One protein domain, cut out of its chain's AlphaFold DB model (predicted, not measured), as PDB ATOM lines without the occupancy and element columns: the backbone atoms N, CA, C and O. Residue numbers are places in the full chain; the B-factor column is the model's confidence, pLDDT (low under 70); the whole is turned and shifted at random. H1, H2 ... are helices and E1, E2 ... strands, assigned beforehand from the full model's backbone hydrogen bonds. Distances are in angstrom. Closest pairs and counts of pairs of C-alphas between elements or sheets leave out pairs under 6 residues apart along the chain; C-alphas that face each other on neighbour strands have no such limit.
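This is residues 174 to 240 of the 285 residues of an uncharacterized protein of Acidilobales archaeon (UniProt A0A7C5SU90). A small three-stranded sheet makes one end of this elongated model, with H1 crossing one of its faces over the edge strand E2. Beyond the sheet, H2 and H3 lie side by side, running opposite ways, and H3 also packs on H1. The printed part has 67 residues in the order H1 H2 E1 E2 E3 H3, class mixed; the sheet runs E2 E1 E3, antiparallel. It is compact, radius of gyration of the C-alphas 11.2 A, spanning 35 by 21 by 19 A.

Find C-alpha 198 at (44.836, -11.851, -2.758); there E1, residues 198 to 202, begins its 13.0 A. E2 is residues 206 to 208 and E3 residues 219 to 222. H1, residues 174 to 184, starts at (49.596, -19.803, -12.042) and covers 15.5 A; H2, residues 187 to 196, covers 14.6 A. H3, residues 225 to 239, runs 21.4 A to (28.279, -25.256, -5.556).

Look first at the hairpin E1 and E2, where N 200 and O 208 are 2.9 A apart; E1 and E3 have N 221 and O 199 at 2.8 A. H1 is on the sheet, two layers with helix on one face, at a height of 8.0 A; it runs only just across the strands, 61 degrees to E2 on the local plane. H2 only grazes the sheet with residues 189 to 196. H2 and H3 touch at a shallow tilt of 12 degrees, C-alphas of Val 190 and Val 232 closest at 5.8 A. Residues 231 to 235 alone of H3 touch H1, closest C-alphas Ile 182 and Ile 235 at 5.8 A; the tilt of 33 degrees, the same way, is only just shallow. In H1 every O i to N i+4 pair is within hydrogen-bond range; H2 has 5 of 6 and H3 10 of 11.

The farthest C-alphas, Arg 216 and Lys 240, are 35.7 A apart. The printed part has no cut and no long link, and no printed residue is under 70 in pLDDT.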
ATOM      1  N   PHE A 174      50.741 -20.167 -12.876       96.06
ATOM      2  CA  PHE A 174      49.596 -19.803 -12.042       96.06
ATOM      3  C   PHE A 174      48.261 -20.359 -12.543       96.06
ATOM      4  O   PHE A 174      47.419 -20.698 -11.717       96.06
ATOM      5  N   GLU A 175      48.054 -20.460 -13.858       94.75
ATOM      6  CA  GLU A 175      46.798 -20.958 -14.431       94.75
ATOM      7  C   GLU A 175      46.540 -22.415 -14.032       94.75
ATOM      8  O   GLU A 175      45.481 -22.715 -13.481       94.75
ATOM      9  N   SER A 176      47.538 -23.289 -14.190       95.38
ATOM     10  CA  SER A 176      47.458 -24.695 -13.779       95.38
ATOM     11  C   SER A 176      47.215 -24.838 -12.277       95.38
ATOM     12  O   SER A 176      46.386 -25.635 -11.832       95.38
ATOM     13  N   LEU A 177      47.919 -24.039 -11.468       96.31
ATOM     14  CA  LEU A 177      47.711 -24.034 -10.022       96.31
ATOM     15  C   LEU A 177      46.310 -23.537  -9.641       96.31
ATOM     16  O   LEU A 177      45.731 -24.010  -8.661       96.31
ATOM     17  N   LEU A 178      45.766 -22.576 -10.391       96.06
ATOM     18  CA  LEU A 178      44.457 -21.990 -10.131       96.06
ATOM     19  C   LEU A 178      43.333 -22.982 -10.415       96.06
ATOM     20  O   LEU A 178      42.386 -23.054  -9.632       96.06
ATOM     21  N   GLU A 179      43.441 -23.763 -11.488       94.88
ATOM     22  CA  GLU A 179      42.491 -24.839 -11.786       94.88
ATOM     23  C   GLU A 179      42.439 -25.859 -10.643       94.88
ATOM     24  O   GLU A 179      41.364 -26.113 -10.093       94.88
ATOM     25  N   MET A 180      43.603 -26.338 -10.193       94.62
ATOM     26  CA  MET A 180      43.690 -27.259  -9.054       94.62
ATOM     27  C   MET A 180      43.104 -26.662  -7.770       94.62
ATOM     28  O   MET A 180      42.423 -27.355  -7.015       94.62
ATOM     29  N   PHE A 181      43.340 -25.372  -7.518       95.88
ATOM     30  CA  PHE A 181      42.767 -24.684  -6.364       95.88
ATOM     31  C   PHE A 181      41.236 -24.622  -6.433       95.88
ATOM     32  O   PHE A 181      40.576 -24.948  -5.448       95.88
ATOM     33  N   ILE A 182      40.652 -24.253  -7.576       95.00
ATOM     34  CA  ILE A 182      39.190 -24.166  -7.753       95.00
ATOM     35  C   ILE A 182      38.521 -25.535  -7.514       95.00
ATOM     36  O   ILE A 182      37.467 -25.625  -6.865       95.00
ATOM     37  N   ASP A 183      39.162 -26.617  -7.954       92.88
ATOM     38  CA  ASP A 183      38.668 -27.986  -7.779       92.88
ATOM     39  C   ASP A 183      38.545 -28.412  -6.312       92.88
ATOM     40  O   ASP A 183      37.646 -29.188  -5.967       92.88
ATOM     41  N   ILE A 184      39.357 -27.853  -5.415       92.81
ATOM     42  CA  ILE A 184      39.314 -28.148  -3.972       92.81
ATOM     43  C   ILE A 184      38.721 -27.013  -3.126       92.81
ATOM     44  O   ILE A 184      38.369 -27.240  -1.969       92.81
ATOM     45  N   ALA A 185      38.566 -25.817  -3.697       93.38
ATOM     46  CA  ALA A 185      38.098 -24.630  -2.993       93.38
ATOM     47  C   ALA A 185      36.674 -24.785  -2.450       93.38
ATOM     48  O   ALA A 185      35.822 -25.451  -3.052       93.38
ATOM     49  N   THR A 186      36.435 -24.114  -1.322       93.31
ATOM     50  CA  THR A 186      35.162 -24.063  -0.595       93.31
ATOM     51  C   THR A 186      34.535 -22.665  -0.631       93.31
ATOM     52  O   THR A 186      35.200 -21.675  -0.921       93.31
ATOM     53  N   LEU A 187      33.257 -22.544  -0.257       92.00
ATOM     54  CA  LEU A 187      32.597 -21.233  -0.109       92.00
ATOM     55  C   LEU A 187      33.219 -20.357   0.997       92.00
ATOM     56  O   LEU A 187      33.062 -19.141   0.998       92.00
ATOM     57  N   ASP A 188      33.928 -20.963   1.946       93.19
ATOM     58  CA  ASP A 188      34.690 -20.242   2.969       93.19
ATOM     59  C   ASP A 188      35.967 -19.614   2.377       93.19
ATOM     60  O   ASP A 188      36.406 -18.549   2.806       93.19
ATOM     61  N   ASP A 189      36.532 -20.221   1.329       93.88
ATOM     62  CA  ASP A 189      37.647 -19.645   0.577       93.88
ATOM     63  C   ASP A 189      37.214 -18.425  -0.249       93.88
ATOM     64  O   ASP A 189      37.975 -17.464  -0.323       93.88
ATOM     65  N   VAL A 190      35.983 -18.402  -0.779       93.81
ATOM     66  CA  VAL A 190      35.405 -17.225  -1.463       93.81
ATOM     67  C   VAL A 190      35.426 -16.000  -0.554       93.81
ATOM     68  O   VAL A 190      36.022 -14.987  -0.910       93.81
ATOM     69  N   LYS A 191      34.882 -16.122   0.665       93.12
ATOM     70  CA  LYS A 191      34.867 -15.023   1.646       93.12
ATOM     71  C   LYS A 191      36.271 -14.487   1.917       93.12
ATOM     72  O   LYS A 191      36.494 -13.282   1.931       93.12
ATOM     73  N   ARG A 192      37.248 -15.386   2.074       93.88
ATOM     74  CA  ARG A 192      38.643 -14.991   2.309       93.88
ATOM     75  C   ARG A 192      39.277 -14.304   1.107       93.88
ATOM     76  O   ARG A 192      40.094 -13.407   1.309       93.88
ATOM     77  N   LEU A 193      38.967 -14.733  -0.113       94.94
ATOM     78  CA  LEU A 193      39.460 -14.084  -1.329       94.94
ATOM     79  C   LEU A 193      38.900 -12.664  -1.448       94.94
ATOM     80  O   LEU A 193      39.658 -11.748  -1.758       94.94
ATOM     81  N   GLU A 194      37.619 -12.469  -1.136       92.69
ATOM     82  CA  GLU A 194      36.979 -11.149  -1.122       92.69
ATOM     83  C   GLU A 194      37.566 -10.228  -0.043       92.69
ATOM     84  O   GLU A 194      37.884  -9.074  -0.328       92.69
ATOM     85  N   GLU A 195      37.772 -10.741   1.174       92.62
ATOM     86  CA  GLU A 195      38.341  -9.981   2.297       92.62
ATOM     87  C   GLU A 195      39.803  -9.575   2.065       92.62
ATOM     88  O   GLU A 195      40.198  -8.453   2.377       92.62
ATOM     89  N   ASN A 196      40.630 -10.491   1.549       91.31
ATOM     90  CA  ASN A 196      42.072 -10.267   1.413       91.31
ATOM     91  C   ASN A 196      42.477  -9.695   0.048       91.31
ATOM     92  O   ASN A 196      43.592  -9.192  -0.077       91.31
ATOM     93  N   GLN A 197      41.617  -9.817  -0.971       94.31
ATOM     94  CA  GLN A 197      41.887  -9.436  -2.366       94.31
ATOM     95  C   GLN A 197      43.199 -10.021  -2.921       94.31
ATOM     96  O   GLN A 197      43.886  -9.423  -3.753       94.31
ATOM     97  N   ALA A 198      43.581 -11.198  -2.428       94.69
ATOM     98  CA  ALA A 198      44.836 -11.851  -2.758       94.69
ATOM     99  C   ALA A 198      44.735 -13.362  -2.562       94.69
ATOM    100  O   ALA A 198      44.000 -13.850  -1.700       94.69
ATOM    101  N   ILE A 199      45.550 -14.084  -3.323       95.69
ATOM    102  CA  ILE A 199      45.790 -15.516  -3.162       95.69
ATOM    103  C   ILE A 199      47.249 -15.739  -2.767       95.69
ATOM    104  O   ILE A 199      48.126 -14.940  -3.096       95.69
ATOM    105  N   ILE A 200      47.519 -16.792  -2.003       95.56
ATOM    106  CA  ILE A 200      48.867 -17.120  -1.544       95.56
ATOM    107  C   ILE A 200      49.376 -18.291  -2.368       95.56
ATOM    108  O   ILE A 200      48.689 -19.301  -2.479       95.56
ATOM    109  N   TYR A 201      50.588 -18.169  -2.899       96.00
ATOM    110  CA  TYR A 201      51.337 -19.307  -3.411       96.00
ATOM    111  C   TYR A 201      52.233 -19.876  -2.313       96.00
ATOM    112  O   TYR A 201      53.117 -19.193  -1.781       96.00
ATOM    113  N   ASP A 202      51.975 -21.135  -1.987       94.06
ATOM    114  CA  ASP A 202      52.776 -21.984  -1.130       94.06
ATOM    115  C   ASP A 202      53.462 -23.055  -1.999       94.06
ATOM    116  O   ASP A 202      52.786 -23.771  -2.734       94.06
ATOM    117  N   PRO A 203      54.793 -23.188  -1.958       91.38
ATOM    118  CA  PRO A 203      55.506 -24.179  -2.762       91.38
ATOM    119  C   PRO A 203      55.155 -25.635  -2.442       91.38
ATOM    120  O   PRO A 203      55.360 -26.498  -3.292       91.38
ATOM    121  N   GLU A 204      54.685 -25.917  -1.225       90.81
ATOM    122  CA  GLU A 204      54.345 -27.269  -0.773       90.81
ATOM    123  C   GLU A 204      52.867 -27.592  -1.033       90.81
ATOM    124  O   GLU A 204      52.540 -28.722  -1.390       90.81
ATOM    125  N   GLU A 205      51.979 -26.603  -0.894       90.69
ATOM    126  CA  GLU A 205      50.520 -26.793  -0.996       90.69
ATOM    127  C   GLU A 205      49.896 -26.251  -2.296       90.69
ATOM    128  O   GLU A 205      48.732 -26.523  -2.582       90.69
ATOM    129  N   GLY A 206      50.639 -25.482  -3.092       93.56
ATOM    130  CA  GLY A 206      50.114 -24.766  -4.253       93.56
ATOM    131  C   GLY A 206      49.416 -23.457  -3.868       93.56
ATOM    132  O   GLY A 206      49.883 -22.705  -3.012       93.56
ATOM    133  N   LEU A 207      48.311 -23.127  -4.541       95.69
ATOM    134  CA  LEU A 207      47.554 -21.910  -4.240       95.69
ATOM    135  C   LEU A 207      46.594 -22.121  -3.067       95.69
ATOM    136  O   LEU A 207      45.880 -23.119  -3.004       95.69
ATOM    137  N   LYS A 208      46.540 -21.148  -2.153       94.19
ATOM    138  CA  LYS A 208      45.662 -21.180  -0.978       94.19
ATOM    139  C   LYS A 208      45.174 -19.804  -0.545       94.19
ATOM    140  O   LYS A 208      45.741 -18.768  -0.893       94.19
ATOM    141  N   THR A 209      44.123 -19.798   0.269       93.88
ATOM    142  CA  THR A 209      43.613 -18.591   0.927       93.88
ATOM    143  C   THR A 209      44.339 -18.320   2.241       93.88
ATOM    144  O   THR A 209      44.899 -19.215   2.880       93.88
ATOM    145  N   ARG A 210      44.333 -17.059   2.679       86.94
ATOM    146  CA  ARG A 210      44.985 -16.660   3.927       86.94
ATOM    147  C   ARG A 210      44.170 -17.111   5.138       86.94
ATOM    148  O   ARG A 210      43.100 -16.574   5.395       86.94
ATOM    149  N   ARG A 211      44.703 -18.062   5.915       83.44
ATOM    150  CA  ARG A 211      44.069 -18.598   7.141       83.44
ATOM    151  C   ARG A 211      44.785 -18.201   8.440       83.44
ATOM    152  O   ARG A 211      44.454 -18.710   9.505       83.44
ATOM    153  N   GLY A 212      45.754 -17.287   8.363       82.69
ATOM    154  CA  GLY A 212      46.569 -16.883   9.507       82.69
ATOM    155  C   GLY A 212      47.786 -16.029   9.125       82.69
ATOM    156  O   GLY A 212      47.802 -15.414   8.046       82.69
ATOM    157  N   PRO A 213      48.800 -15.944  10.009       82.12
ATOM    158  CA  PRO A 213      50.098 -15.397   9.637       82.12
ATOM    159  C   PRO A 213      50.721 -16.249   8.527       82.12
ATOM    160  O   PRO A 213      50.450 -17.443   8.426       82.12
ATOM    161  N   LEU A 214      51.545 -15.622   7.690       81.88
ATOM    162  CA  LEU A 214      52.294 -16.367   6.684       81.88
ATOM    163  C   LEU A 214      53.302 -17.273   7.388       81.88
ATOM    164  O   LEU A 214      54.059 -16.819   8.253       81.88
ATOM    165  N   GLU A 215      53.304 -18.538   6.997       76.38
ATOM    166  CA  GLU A 215      54.390 -19.457   7.314       76.38
ATOM    167  C   GLU A 215      55.534 -19.259   6.304       76.38
ATOM    168  O   GLU A 215      55.435 -18.407   5.425       76.38
ATOM    169  N   ARG A 216      56.636 -20.010   6.455       78.00
ATOM    170  CA  ARG A 216      57.964 -19.773   5.836       78.00
ATOM    171  C   ARG A 216      57.974 -19.058   4.464       78.00
ATOM    172  O   ARG A 216      57.902 -17.836   4.421       78.00
ATOM    173  N   ILE A 217      58.256 -19.750   3.357       90.00
ATOM    174  CA  ILE A 217      58.454 -19.121   2.038       90.00
ATOM    175  C   ILE A 217      57.111 -19.156   1.307       90.00
ATOM    176  O   ILE A 217      56.810 -20.124   0.624       90.00
ATOM    177  N   GLN A 218      56.309 -18.105   1.475       94.19
ATOM    178  CA  GLN A 218      55.003 -17.941   0.829       94.19
ATOM    179  C   GLN A 218      54.944 -16.618   0.070       94.19
ATOM    180  O   GLN A 218      55.480 -15.610   0.533       94.19
ATOM    181  N   TYR A 219      54.277 -16.606  -1.081       95.38
ATOM    182  CA  TYR A 219      54.182 -15.430  -1.944       95.38
ATOM    183  C   TYR A 219      52.745 -14.926  -1.961       95.38
ATOM    184  O   TYR A 219      51.828 -15.667  -2.303       95.38
ATOM    185  N   ILE A 220      52.545 -13.660  -1.603       94.94
ATOM    186  CA  ILE A 220      51.241 -13.012  -1.750       94.94
ATOM    187  C   ILE A 220      51.100 -12.565  -3.203       94.94
ATOM    188  O   ILE A 220      51.931 -11.805  -3.701       94.94
ATOM    189  N   ILE A 221      50.024 -13.001  -3.849       96.25
ATOM    190  CA  ILE A 221      49.658 -12.633  -5.211       96.25
ATOM    191  C   ILE A 221      48.381 -11.789  -5.136       96.25
ATOM    192  O   ILE A 221      47.296 -12.336  -4.921       96.25
ATOM    193  N   PRO A 222      48.484 -10.457  -5.281       95.25
ATOM    194  CA  PRO A 222      47.314  -9.598  -5.386       95.25
ATOM    195  C   PRO A 222      46.458 -10.000  -6.587       95.25
ATOM    196  O   PRO A 222      46.987 -10.301  -7.663       95.25
ATOM    197  N   LEU A 223      45.142  -9.990  -6.401       94.81
ATOM    198  CA  LEU A 223      44.182 -10.249  -7.467       94.81
ATOM    199  C   LEU A 223      43.584  -8.930  -7.944       94.81
ATOM    200  O   LEU A 223      43.182  -8.081  -7.148       94.81
ATOM    201  N   THR A 224      43.498  -8.761  -9.259       94.25
ATOM    202  CA  THR A 224      42.679  -7.693  -9.835       94.25
ATOM    203  C   THR A 224      41.199  -7.985  -9.588       94.25
ATOM    204  O   THR A 224      40.803  -9.134  -9.384       94.25
ATOM    205  N   LYS A 225      40.350  -6.954  -9.656       93.69
ATOM    206  CA  LYS A 225      38.900  -7.128  -9.487       93.69
ATOM    207  C   LYS A 225      38.326  -8.159 -10.470       93.69
ATOM    208  O   LYS A 225      37.575  -9.031 -10.064       93.69
ATOM    209  N   SER A 226      38.742  -8.107 -11.735       93.81
ATOM    210  CA  SER A 226      38.311  -9.062 -12.761       93.81
ATOM    211  C   SER A 226      38.755 -10.497 -12.475       93.81
ATOM    212  O   SER A 226      37.989 -11.429 -12.710       93.81
ATOM    213  N   GLU A 227      39.977 -10.693 -11.972       93.62
ATOM    214  CA  GLU A 227      40.460 -12.024 -11.588       93.62
ATOM    215  C   GLU A 227      39.688 -12.560 -10.390       93.62
ATOM    216  O   GLU A 227      39.242 -13.703 -10.420       93.62
ATOM    217  N   LEU A 228      39.485 -11.726  -9.368       95.50
ATOM    218  CA  LEU A 228      38.708 -12.082  -8.189       95.50
ATOM    219  C   LEU A 228      37.288 -12.508  -8.581       95.50
ATOM    220  O   LEU A 228      36.889 -13.620  -8.249       95.50
ATOM    221  N   ASP A 229      36.576 -11.679  -9.348       95.19
ATOM    222  CA  ASP A 229      35.209 -11.960  -9.799       95.19
ATOM    223  C   ASP A 229      35.148 -13.281 -10.591       95.19
ATOM    224  O   ASP A 229      34.247 -14.097 -10.399       95.19
ATOM    225  N   THR A 230      36.147 -13.536 -11.444       94.81
ATOM    226  CA  THR A 230      36.236 -14.773 -12.235       94.81
ATOM    227  C   THR A 230      36.456 -16.002 -11.354       94.81
ATOM    228  O   THR A 230      35.805 -17.029 -11.550       94.81
ATOM    229  N   ILE A 231      37.374 -15.918 -10.388       94.69
ATOM    230  CA  ILE A 231      37.695 -17.025  -9.478       94.69
ATOM    231  C   ILE A 231      36.491 -17.331  -8.588       94.69
ATOM    232  O   ILE A 231      36.090 -18.489  -8.482       94.69
ATOM    233  N   VAL A 232      35.884 -16.298  -8.003       94.50
ATOM    234  CA  VAL A 232      34.688 -16.424  -7.163       94.50
ATOM    235  C   VAL A 232      33.553 -17.070  -7.947       94.50
ATOM    236  O   VAL A 232      33.019 -18.083  -7.500       94.50
ATOM    237  N   HIS A 233      33.257 -16.576  -9.152       94.19
ATOM    238  CA  HIS A 233      32.209 -17.148  -9.995       94.19
ATOM    239  C   HIS A 233      32.446 -18.637 -10.282       94.19
ATOM    240  O   HIS A 233      31.532 -19.446 -10.125       94.19
ATOM    241  N   LYS A 234      33.676 -19.027 -10.650       93.75
ATOM    242  CA  LYS A 234      34.023 -20.436 -10.903       93.75
ATOM    243  C   LYS A 234      33.827 -21.317  -9.664       93.75
ATOM    244  O   LYS A 234      33.320 -22.432  -9.785       93.75
ATOM    245  N   ILE A 235      34.195 -20.830  -8.477       93.19
ATOM    246  CA  ILE A 235      33.993 -21.571  -7.224       93.19
ATOM    247  C   ILE A 235      32.498 -21.684  -6.914       93.19
ATOM    248  O   ILE A 235      32.019 -22.772  -6.619       93.19
ATOM    249  N   GLU A 236      31.731 -20.602  -7.009       91.69
ATOM    250  CA  GLU A 236      30.293 -20.625  -6.727       91.69
ATOM    251  C   GLU A 236      29.517 -21.530  -7.687       91.69
ATOM    252  O   GLU A 236      28.621 -22.257  -7.257       91.69
ATOM    253  N   GLU A 237      29.868 -21.547  -8.976       90.06
ATOM    254  CA  GLU A 237      29.235 -22.424  -9.965       90.06
ATOM    255  C   GLU A 237      29.364 -23.910  -9.632       90.06
ATOM    256  O   GLU A 237      28.413 -24.664  -9.844       90.06
ATOM    257  N   LYS A 238      30.482 -24.328  -9.034       87.12
ATOM    258  CA  LYS A 238      30.672 -25.697  -8.533       87.12
ATOM    259  C   LYS A 238      29.663 -26.064  -7.441       87.12
ATOM    260  O   LYS A 238      29.264 -27.225  -7.338       87.12
ATOM    261  N   TYR A 239      29.247 -25.085  -6.639       82.31
ATOM    262  CA  TYR A 239      28.279 -25.256  -5.556       82.31
ATOM    263  C   TYR A 239      26.839 -24.924  -5.969       82.31
ATOM    264  O   TYR A 239      25.918 -25.171  -5.184       82.31
ATOM    265  N   LYS A 240      26.600 -24.424  -7.193       78.44
ATOM    266  CA  LYS A 240      25.236 -24.269  -7.712       78.44
ATOM    267  C   LYS A 240      24.587 -25.655  -7.839       78.44
ATOM    268  O   LYS A 240      25.176 -26.572  -8.421       78.44
TER     269      LYS A 240